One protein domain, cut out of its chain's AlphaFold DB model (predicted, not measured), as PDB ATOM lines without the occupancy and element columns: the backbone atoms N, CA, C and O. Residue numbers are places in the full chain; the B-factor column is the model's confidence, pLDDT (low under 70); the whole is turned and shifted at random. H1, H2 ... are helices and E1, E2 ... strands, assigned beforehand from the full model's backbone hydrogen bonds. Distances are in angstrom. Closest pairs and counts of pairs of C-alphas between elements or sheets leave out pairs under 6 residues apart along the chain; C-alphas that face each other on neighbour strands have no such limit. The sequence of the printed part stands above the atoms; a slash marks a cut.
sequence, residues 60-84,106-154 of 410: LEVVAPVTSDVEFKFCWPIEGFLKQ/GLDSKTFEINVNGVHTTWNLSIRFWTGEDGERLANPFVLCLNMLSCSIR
ATOM      1  N   LEU A  60      -6.989  28.935 528.451       68.94
ATOM      2  CA  LEU A  60      -6.717  27.802 527.569       68.94
ATOM      3  C   LEU A  60      -5.435  27.114 528.055       68.94
ATOM      4  O   LEU A  60      -4.385  27.745 528.127       68.94
ATOM      5  N   GLU A  61      -5.529  25.836 528.398       75.38
ATOM      6  CA  GLU A  61      -4.427  25.019 528.911       75.38
ATOM      7  C   GLU A  61      -4.191  23.842 527.955       75.38
ATOM      8  O   GLU A  61      -5.138  23.133 527.602       75.38
ATOM      9  N   VAL A  62      -2.946  23.637 527.518       64.69
ATOM     10  CA  VAL A  62      -2.563  22.460 526.723       64.69
ATOM     11  C   VAL A  62      -2.228  21.328 527.683       64.69
ATOM     12  O   VAL A  62      -1.338  21.465 528.522       64.69
ATOM     13  N   VAL A  63      -2.931  20.209 527.553       62.22
ATOM     14  CA  VAL A  63      -2.703  18.998 528.337       62.22
ATOM     15  C   VAL A  63      -2.088  17.952 527.412       62.22
ATOM     16  O   VAL A  63      -2.660  17.598 526.384       62.22
ATOM     17  N   ALA A  64      -0.907  17.460 527.784       46.84
ATOM     18  CA  ALA A  64      -0.270  16.316 527.144       46.84
ATOM     19  C   ALA A  64      -0.584  15.050 527.968       46.84
ATOM     20  O   ALA A  64       0.066  14.826 528.994       46.84
ATOM     21  N   PRO A  65      -1.599  14.247 527.596       50.88
ATOM     22  CA  PRO A  65      -1.801  12.929 528.184       50.88
ATOM     23  C   PRO A  65      -0.645  11.973 527.838       50.88
ATOM     24  O   PRO A  65       0.227  12.258 527.023       50.88
ATOM     25  N   VAL A  66      -0.644  10.798 528.473       44.00
ATOM     26  CA  VAL A  66       0.338   9.721 528.215       44.00
ATOM     27  C   VAL A  66       0.092   9.039 526.850       44.00
ATOM     28  O   VAL A  66       0.931   8.288 526.359       44.00
ATOM     29  N   THR A  67      -1.059   9.302 526.227       45.25
ATOM     30  CA  THR A  67      -1.408   8.923 524.851       45.25
ATOM     31  C   THR A  67      -0.992  10.014 523.861       45.25
ATOM     32  O   THR A  67      -0.861  11.176 524.222       45.25
ATOM     33  N   SER A  68      -0.798   9.655 522.589       51.97
ATOM     34  CA  SER A  68      -0.241  10.520 521.529       51.97
ATOM     35  C   SER A  68      -1.134  11.680 521.047       51.97
ATOM     36  O   SER A  68      -0.870  12.248 519.989       51.97
ATOM     37  N   ASP A  69      -2.184  12.022 521.790       53.66
ATOM     38  CA  ASP A  69      -3.203  12.999 521.401       53.66
ATOM     39  C   ASP A  69      -3.004  14.307 522.176       53.66
ATOM     40  O   ASP A  69      -2.749  14.286 523.376       53.66
ATOM     41  N   VAL A  70      -3.128  15.458 521.511       63.28
ATOM     42  CA  VAL A  70      -2.999  16.772 522.168       63.28
ATOM     43  C   VAL A  70      -4.373  17.242 522.642       63.28
ATOM     44  O   VAL A  70      -5.238  17.549 521.821       63.28
ATOM     45  N   GLU A  71      -4.572  17.337 523.957       71.94
ATOM     46  CA  GLU A  71      -5.817  17.836 524.545       71.94
ATOM     47  C   GLU A  71      -5.730  19.342 524.844       71.94
ATOM     48  O   GLU A  71      -4.763  19.835 525.425       71.94
ATOM     49  N   PHE A  72      -6.778  20.087 524.486       74.25
ATOM     50  CA  PHE A  72      -6.913  21.514 524.796       74.25
ATOM     51  C   PHE A  72      -8.065  21.722 525.771       74.25
ATOM     52  O   PHE A  72      -9.219  21.404 525.475       74.25
ATOM     53  N   LYS A  73      -7.767  22.296 526.935       78.81
ATOM     54  CA  LYS A  73      -8.740  22.556 527.994       78.81
ATOM     55  C   LYS A  73      -9.027  24.050 528.077       78.81
ATOM     56  O   LYS A  73      -8.231  24.817 528.613       78.81
ATOM     57  N   PHE A  74     -10.187  24.459 527.573       81.62
ATOM     58  CA  PHE A  74     -10.680  25.831 527.688       81.62
ATOM     59  C   PHE A  74     -11.680  25.961 528.844       81.62
ATOM     60  O   PHE A  74     -12.642  25.197 528.932       81.62
ATOM     61  N   CYS A  75     -11.466  26.934 529.729       83.00
ATOM     62  CA  CYS A  75     -12.360  27.238 530.846       83.00
ATOM     63  C   CYS A  75     -12.965  28.639 530.685       83.00
ATOM     64  O   CYS A  75     -12.236  29.629 530.651       83.00
ATOM     65  N   TRP A  76     -14.298  28.722 530.651       86.69
ATOM     66  CA  TRP A  76     -15.058  29.971 530.546       86.69
ATOM     67  C   TRP A  76     -16.005  30.139 531.751       86.69
ATOM     68  O   TRP A  76     -17.014  29.435 531.838       86.69
ATOM     69  N   PRO A  77     -15.695  31.035 532.707       83.50
ATOM     70  CA  PRO A  77     -16.600  31.354 533.808       83.50
ATOM     71  C   PRO A  77     -17.731  32.285 533.341       83.50
ATOM     72  O   PRO A  77     -17.488  33.266 532.643       83.50
ATOM     73  N   ILE A  78     -18.969  32.001 533.765       82.00
ATOM     74  CA  ILE A  78     -20.154  32.823 533.469       82.00
ATOM     75  C   ILE A  78     -20.748  33.353 534.775       82.00
ATOM     76  O   ILE A  78     -21.417  32.633 535.524       82.00
ATOM     77  N   GLU A  79     -20.516  34.633 535.050       80.75
ATOM     78  CA  GLU A  79     -20.984  35.284 536.272       80.75
ATOM     79  C   GLU A  79     -22.509  35.457 536.270       80.75
ATOM     80  O   GLU A  79     -23.105  36.057 535.380       80.75
ATOM     81  N   GLY A  80     -23.181  34.910 537.287       75.25
ATOM     82  CA  GLY A  80     -24.633  35.044 537.410       75.25
ATOM     83  C   GLY A  80     -25.440  34.312 536.330       75.25
ATOM     84  O   GLY A  80     -26.560  34.739 536.056       75.25
ATOM     85  N   PHE A  81     -24.927  33.209 535.762       76.44
ATOM     86  CA  PHE A  81     -25.580  32.385 534.723       76.44
ATOM     87  C   PHE A  81     -27.112  32.262 534.858       76.44
ATOM     88  O   PHE A  81     -27.831  32.541 533.907       76.44
ATOM     89  N   LEU A  82     -27.641  31.929 536.044       72.06
ATOM     90  CA  LEU A  82     -29.092  31.774 536.267       72.06
ATOM     91  C   LEU A  82     -29.916  33.064 536.102       72.06
ATOM     92  O   LEU A  82     -31.122  32.970 535.884       72.06
ATOM     93  N   LYS A  83     -29.306  34.248 536.234       71.75
ATOM     94  CA  LYS A  83     -29.948  35.541 535.945       71.75
ATOM     95  C   LYS A  83     -29.953  35.809 534.438       71.75
ATOM     96  O   LYS A  83     -30.984  36.199 533.903       71.75
ATOM     97  N   GLN A  84     -28.827  35.550 533.768       72.81
ATOM     98  CA  GLN A  84     -28.674  35.770 532.327       72.81
ATOM     99  C   GLN A  84     -29.536  34.787 531.507       72.81
ATOM    100  O   GLN A  84     -30.292  35.197 530.632       72.81
ATOM    101  N   GLY A 106     -28.498  33.946 523.302       69.38
ATOM    102  CA  GLY A 106     -27.607  33.112 524.095       69.38
ATOM    103  C   GLY A 106     -26.465  33.891 524.733       69.38
ATOM    104  O   GLY A 106     -26.431  35.113 524.670       69.38
ATOM    105  N   LEU A 107     -25.542  33.160 525.347       83.38
ATOM    106  CA  LEU A 107     -24.314  33.692 525.937       83.38
ATOM    107  C   LEU A 107     -23.138  33.241 525.077       83.38
ATOM    108  O   LEU A 107     -23.134  32.094 524.639       83.38
ATOM    109  N   ASP A 108     -22.139  34.094 524.881       85.69
ATOM    110  CA  ASP A 108     -20.975  33.807 524.040       85.69
ATOM    111  C   ASP A 108     -19.668  34.068 524.804       85.69
ATOM    112  O   ASP A 108     -19.560  35.030 525.570       85.69
ATOM    113  N   SER A 109     -18.680  33.184 524.641       87.56
ATOM    114  CA  SER A 109     -17.367  33.322 525.273       87.56
ATOM    115  C   SER A 109     -16.492  34.327 524.532       87.56
ATOM    116  O   SER A 109     -16.679  34.587 523.341       87.56
ATOM    117  N   LYS A 110     -15.436  34.802 525.208       85.75
ATOM    118  CA  LYS A 110     -14.273  35.359 524.505       85.75
ATOM    119  C   LYS A 110     -13.739  34.333 523.503       85.75
ATOM    120  O   LYS A 110     -13.843  33.123 523.736       85.75
ATOM    121  N   THR A 111     -13.183  34.829 522.407       87.44
ATOM    122  CA  THR A 111     -12.517  33.991 521.415       87.44
ATOM    123  C   THR A 111     -11.236  33.389 521.988       87.44
ATOM    124  O   THR A 111     -10.611  33.960 522.884       87.44
ATOM    125  N   PHE A 112     -10.853  32.221 521.487       86.31
ATOM    126  CA  PHE A 112      -9.583  31.577 521.804       86.31
ATOM    127  C   PHE A 112      -8.977  30.959 520.547       86.31
ATOM    128  O   PHE A 112      -9.689  30.494 519.655       86.31
ATOM    129  N   GLU A 113      -7.651  30.976 520.473       83.88
ATOM    130  CA  GLU A 113      -6.901  30.484 519.323       83.88
ATOM    131  C   GLU A 113      -6.246  29.143 519.635       83.88
ATOM    132  O   GLU A 113      -5.664  28.944 520.701       83.88
ATOM    133  N   ILE A 114      -6.333  28.222 518.682       81.44
ATOM    134  CA  ILE A 114      -5.685  26.916 518.724       81.44
ATOM    135  C   ILE A 114      -4.843  26.779 517.456       81.44
ATOM    136  O   ILE A 114      -5.375  26.770 516.343       81.44
ATOM    137  N   ASN A 115      -3.529  26.646 517.634       74.69
ATOM    138  CA  ASN A 115      -2.607  26.221 516.586       74.69
ATOM    139  C   ASN A 115      -2.284  24.740 516.791       74.69
ATOM    140  O   ASN A 115      -1.502  24.384 517.672       74.69
ATOM    141  N   VAL A 116      -2.877  23.885 515.962       69.44
ATOM    142  CA  VAL A 116      -2.508  22.469 515.865       69.44
ATOM    143  C   VAL A 116      -1.885  22.258 514.501       69.44
ATOM    144  O   VAL A 116      -2.513  22.505 513.472       69.44
ATOM    145  N   ASN A 117      -0.645  21.769 514.481       61.62
ATOM    146  CA  ASN A 117       0.011  21.319 513.254       61.62
ATOM    147  C   ASN A 117       0.041  22.393 512.135       61.62
ATOM    148  O   ASN A 117      -0.073  22.072 510.950       61.62
ATOM    149  N   GLY A 118       0.193  23.672 512.508       59.84
ATOM    150  CA  GLY A 118       0.276  24.818 511.592       59.84
ATOM    151  C   GLY A 118      -1.074  25.378 511.125       59.84
ATOM    152  O   GLY A 118      -1.106  26.443 510.498       59.84
ATOM    153  N   VAL A 119      -2.182  24.710 511.452       72.75
ATOM    154  CA  VAL A 119      -3.547  25.198 511.229       72.75
ATOM    155  C   VAL A 119      -3.918  26.090 512.411       72.75
ATOM    156  O   VAL A 119      -4.056  25.611 513.537       72.75
ATOM    157  N   HIS A 120      -4.038  27.393 512.164       78.50
ATOM    158  CA  HIS A 120      -4.406  28.386 513.169       78.50
ATOM    159  C   HIS A 120      -5.924  28.568 513.118       78.50
ATOM    160  O   HIS A 120      -6.470  29.046 512.122       78.50
ATOM    161  N   THR A 121      -6.611  28.163 514.179       85.19
ATOM    162  CA  THR A 121      -8.075  28.193 514.267       85.19
ATOM    163  C   THR A 121      -8.527  29.093 515.406       85.19
ATOM    164  O   THR A 121      -8.013  28.989 516.517       85.19
ATOM    165  N   THR A 122      -9.495  29.965 515.139       86.50
ATOM    166  CA  THR A 122     -10.129  30.823 516.146       86.50
ATOM    167  C   THR A 122     -11.504  30.264 516.472       86.50
ATOM    168  O   THR A 122     -12.314  30.049 515.567       86.50
ATOM    169  N   TRP A 123     -11.788  30.072 517.754       90.19
ATOM    170  CA  TRP A 123     -13.028  29.483 518.248       90.19
ATOM    171  C   TRP A 123     -13.699  30.379 519.286       90.19
ATOM    172  O   TRP A 123     -13.042  31.203 519.923       90.19
ATOM    173  N   ASN A 124     -14.992  30.171 519.519       89.94
ATOM    174  CA  ASN A 124     -15.640  30.531 520.780       89.94
ATOM    175  C   ASN A 124     -16.629  29.437 521.222       89.94
ATOM    176  O   ASN A 124     -16.980  28.538 520.453       89.94
ATOM    177  N   LEU A 125     -17.070  29.510 522.476       87.06
ATOM    178  CA  LEU A 125     -18.178  28.715 522.997       87.06
ATOM    179  C   LEU A 125     -19.450  29.566 523.056       87.06
ATOM    180  O   LEU A 125     -19.408  30.691 523.548       87.06
ATOM    181  N   SER A 126     -20.584  29.008 522.634       86.19
ATOM    182  CA  SER A 126     -21.915  29.594 522.842       86.19
ATOM    183  C   SER A 126     -22.757  28.734 523.771       86.19
ATOM    184  O   SER A 126     -22.740  27.511 523.661       86.19
ATOM    185  N   ILE A 127     -23.599  29.358 524.587       84.81
ATOM    186  CA  ILE A 127     -24.761  28.717 525.207       84.81
ATOM    187  C   ILE A 127     -26.024  29.275 524.556       84.81
ATOM    188  O   ILE A 127     -26.287  30.473 524.652       84.81
ATOM    189  N   ARG A 128     -26.827  28.416 523.924       82.56
ATOM    190  CA  ARG A 128     -28.137  28.766 523.349       82.56
ATOM    191  C   ARG A 128     -29.252  28.096 524.154       82.56
ATOM    192  O   ARG A 128     -29.113  26.950 524.580       82.56
ATOM    193  N   PHE A 129     -30.351  28.810 524.377       82.44
ATOM    194  CA  PHE A 129     -31.476  28.338 525.192       82.44
ATOM    195  C   PHE A 129     -32.644  27.904 524.310       82.44
ATOM    196  O   PHE A 129     -32.926  28.547 523.301       82.44
ATOM    197  N   TRP A 130     -33.336  26.836 524.706       74.88
ATOM    198  CA  TRP A 130     -34.597  26.455 524.072       74.88
ATOM    199  C   TRP A 130     -35.698  27.436 524.484       74.88
ATOM    200  O   TRP A 130     -35.748  27.867 525.635       74.88
ATOM    201  N   THR A 131     -36.591  27.784 523.564       75.56
ATOM    202  CA  THR A 131     -37.832  28.507 523.871       75.56
ATOM    203  C   THR A 131     -38.955  27.499 524.076       75.56
ATOM    204  O   THR A 131     -39.152  26.635 523.222       75.56
ATOM    205  N   GLY A 132     -39.669  27.593 525.199       68.12
ATOM    206  CA  GLY A 132     -40.887  26.815 525.427       68.12
ATOM    207  C   GLY A 132     -42.047  27.281 524.541       68.12
ATOM    208  O   GLY A 132     -41.945  28.300 523.858       68.12
ATOM    209  N   GLU A 133     -43.163  26.554 524.589       72.19
ATOM    210  CA  GLU A 133     -44.392  26.875 523.841       72.19
ATOM    211  C   GLU A 133     -44.956  28.259 524.221       72.19
ATOM    212  O   GLU A 133     -45.436  28.988 523.358       72.19
ATOM    213  N   ASP A 134     -44.767  28.678 525.478       71.12
ATOM    214  CA  ASP A 134     -45.118  30.011 525.997       71.12
ATOM    215  C   ASP A 134     -44.146  31.136 525.563       71.12
ATOM    216  O   ASP A 134     -44.266  32.282 525.995       71.12
ATOM    217  N   GLY A 135     -43.119  30.821 524.764       64.69
ATOM    218  CA  GLY A 135     -42.058  31.751 524.356       64.69
ATOM    219  C   GLY A 135     -40.982  32.031 525.419       64.69
ATOM    220  O   GLY A 135     -39.983  32.692 525.120       64.69
ATOM    221  N   GLU A 136     -41.126  31.517 526.645       67.31
ATOM    222  CA  GLU A 136     -40.124  31.682 527.708       67.31
ATOM    223  C   GLU A 136     -38.825  30.899 527.428       67.31
ATOM    224  O   GLU A 136     -38.841  29.772 526.926       67.31
ATOM    225  N   ARG A 137     -37.668  31.482 527.789       68.38
ATOM    226  CA  ARG A 137     -36.353  30.828 527.654       68.38
ATOM    227  C   ARG A 137     -36.162  29.766 528.745       68.38
ATOM    228  O   ARG A 137     -36.056  30.079 529.933       68.38
ATOM    229  N   LEU A 138     -36.031  28.508 528.336       67.25
ATOM    230  CA  LEU A 138     -35.686  27.393 529.210       67.25
ATOM    231  C   LEU A 138     -34.184  27.415 529.520       67.25
ATOM    232  O   LEU A 138     -33.342  27.160 528.664       67.25
ATOM    233  N   ALA A 139     -33.842  27.648 530.788       65.38
ATOM    234  CA  ALA A 139     -32.460  27.573 531.274       65.38
ATOM    235  C   ALA A 139     -31.891  26.132 531.310       65.38
ATOM    236  O   ALA A 139     -30.718  25.948 531.625       65.38
ATOM    237  N   ASN A 140     -32.726  25.118 531.052       67.94
ATOM    238  CA  ASN A 140     -32.381  23.705 530.891       67.94
ATOM    239  C   ASN A 140     -33.555  23.010 530.154       67.94
ATOM    240  O   ASN A 140     -34.676  23.128 530.654       67.94
ATOM    241  N   PRO A 141     -33.352  22.295 529.030       71.12
ATOM    242  CA  PRO A 141     -32.085  22.082 528.332       71.12
ATOM    243  C   PRO A 141     -31.529  23.366 527.706       71.12
ATOM    244  O   PRO A 141     -32.266  24.216 527.213       71.12
ATOM    245  N   PHE A 142     -30.204  23.478 527.703       78.75
ATOM    246  CA  PHE A 142     -29.463  24.454 526.908       78.75
ATOM    247  C   PHE A 142     -28.466  23.714 526.014       78.75
ATOM    248  O   PHE A 142     -28.012  22.619 526.350       78.75
ATOM    249  N   VAL A 143     -28.134  24.307 524.874       80.69
ATOM    250  CA  VAL A 143     -27.156  23.770 523.922       80.69
ATOM    251  C   VAL A 143     -25.835  24.495 524.132       80.69
ATOM    252  O   VAL A 143     -25.807  25.726 524.123       80.69
ATOM    253  N   LEU A 144     -24.751  23.741 524.317       83.94
ATOM    254  CA  LEU A 144     -23.388  24.262 524.257       83.94
ATOM    255  C   LEU A 144     -22.856  24.052 522.834       83.94
ATOM    256  O   LEU A 144     -22.745  22.911 522.388       83.94
ATOM    257  N   CYS A 145     -22.524  25.135 522.139       81.06
ATOM    258  CA  CYS A 145     -21.892  25.097 520.823       81.06
ATOM    259  C   CYS A 145     -20.406  25.435 520.956       81.06
ATOM    260  O   CYS A 145     -20.047  26.342 521.704       81.06
ATOM    261  N   LEU A 146     -19.560  24.748 520.192       87.81
ATOM    262  CA  LEU A 146     -18.178  25.141 519.930       87.81
ATOM    263  C   LEU A 146     -18.121  25.614 518.477       87.81
ATOM    264  O   LEU A 146     -18.244  24.796 517.565       87.81
ATOM    265  N   ASN A 147     -17.998  26.924 518.260       82.62
ATOM    266  CA  ASN A 147     -18.070  27.509 516.923       82.62
ATOM    267  C   ASN A 147     -16.665  27.846 516.429       82.62
ATOM    268  O   ASN A 147     -15.909  28.527 517.121       82.62
ATOM    269  N   MET A 148     -16.335  27.404 515.216       84.81
ATOM    270  CA  MET A 148     -15.136  27.841 514.507       84.81
ATOM    271  C   MET A 148     -15.447  29.175 513.827       84.81
ATOM    272  O   MET A 148     -16.294  29.231 512.938       84.81
ATOM    273  N   LEU A 149     -14.785  30.244 514.259       81.19
ATOM    274  CA  LEU A 149     -14.983  31.599 513.738       81.19
ATOM    275  C   LEU A 149     -14.037  31.897 512.575       81.19
ATOM    276  O   LEU A 149     -14.412  32.572 511.621       81.19
ATOM    277  N   SER A 150     -12.810  31.381 512.647       76.44
ATOM    278  CA  SER A 150     -11.852  31.459 511.550       76.44
ATOM    279  C   SER A 150     -10.955  30.224 511.517       76.44
ATOM    280  O   SER A 150     -10.680  29.599 512.544       76.44
ATOM    281  N   CYS A 151     -10.489  29.875 510.324       79.62
ATOM    282  CA  CYS A 151      -9.430  28.900 510.115       79.62
ATOM    283  C   CYS A 151      -8.472  29.486 509.081       79.62
ATOM    284  O   CYS A 151      -8.875  29.811 507.963       79.62
ATOM    285  N   SER A 152      -7.210  29.643 509.462       66.38
ATOM    286  CA  SER A 152      -6.149  30.098 508.578       66.38
ATOM    287  C   SER A 152      -4.998  29.103 508.606       66.38
ATOM    288  O   SER A 152      -4.610  28.571 509.647       66.38
ATOM    289  N   ILE A 153      -4.445  28.830 507.433       67.25
ATOM    290  CA  ILE A 153      -3.278  27.969 507.292       67.25
ATOM    291  C   ILE A 153      -2.181  28.825 506.679       67.25
ATOM    292  O   ILE A 153      -2.408  29.478 505.654       67.25
ATOM    293  N   ARG A 154      -1.007  28.877 507.320       51.56
ATOM    294  CA  ARG A 154       0.117  29.676 506.811       51.56
ATOM    295  C   ARG A 154       0.519  29.135 505.436       51.56
ATOM    296  O   ARG A 154       0.938  27.988 505.313       51.56
TER     297      ARG A 154
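This is residues 60 to 84 and 106 to 154 of the 410 residues of the protein "BTB domain-containing protein" of Tigriopus californicus (UniProt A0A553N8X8). A long, twisted ribbon makes the main body: the long strands E5 and E6 form one antiparallel hairpin, with the short strands E4 and E3 following one another along the other side of E5. A small separate hairpin, E1 and E2, lies near the E4 end of this ribbon, and the chain runs on from E2 toward the other end, where the single turn of H1 only grazes the sheet. The printed part has 74 residues, with one named helix and six named strands in the order E1, E2, H1, E3, E4, E5, E6, and its class is mostly strand. The whole is loose, with a radius of gyration of the C-alphas of 15.9 A, and elongated, spanning 48 by 28 by 20 A.

E1, residues 60 to 63, begins at C-alpha 60 (-6.717, 27.802, 527.569) and is 9.7 A long. E2 holds residues 71 to 75 and is 13.1 A long. H1 holds residues 81 to 84, 5.2 A. After the cut, E3 begins at C-alpha 106 (-27.607, 33.112, 524.095) and holds residues 106 to 108, 6.7 A. E4, residues 112 to 116, is 13.0 A long. E5, residues 119 to 131, is 36.7 A long. E6, residues 137 to 153, is 38.9 A long, bends by 91 degrees at residue 140 and ends at C-alpha 153 (-3.278, 27.969, 507.292).

E1 and E2 are an antiparallel hairpin at 150 degrees, with N 63 and O 71 2.8 A apart, within hydrogen-bond range. The closest C-alphas of E1 and E4 are those of Leu 60 and Phe 112, 7.5 A apart. E2 and E4 are only just apart, 8.2 A at the closest. H1 only grazes the branched sheet of E3, E4, E5 and E6, and its closest C-alpha to E6 is that of Leu 82, 7.3 A from that of Ala 139. H1 is too short for an O i to N i+4 pair; its one O i to N i+3 pair is within range. E3 and E4 lie on one side of E5 and E6 on the other side. E3 and E5 are antiparallel at 158 degrees, with N 107 and O 127 2.9 A apart. E4, E5 and E6 form a meander, each strand the antiparallel neighbour of the one before. Across the hairpin of E4 and E5, N 114 and O 121 are 2.8 A apart. Across that of E5 and E6, N 120 and O 152 are 2.8 A apart and N 138 and O 130 are 2.8 A apart.

The two C-alphas farthest apart are those of Val 66 and Asp 134, 49.8 A. Residues 85 to 105 are not printed, and C-alphas 84 and 106 are 8.7 A apart across this cut. Of the links that are printed whole, E1 to E2 is short and the others are tight. The mean pLDDT of the printed part is 74.3; 24 residues are under 70, among them 62 to 70 and 135 to 140.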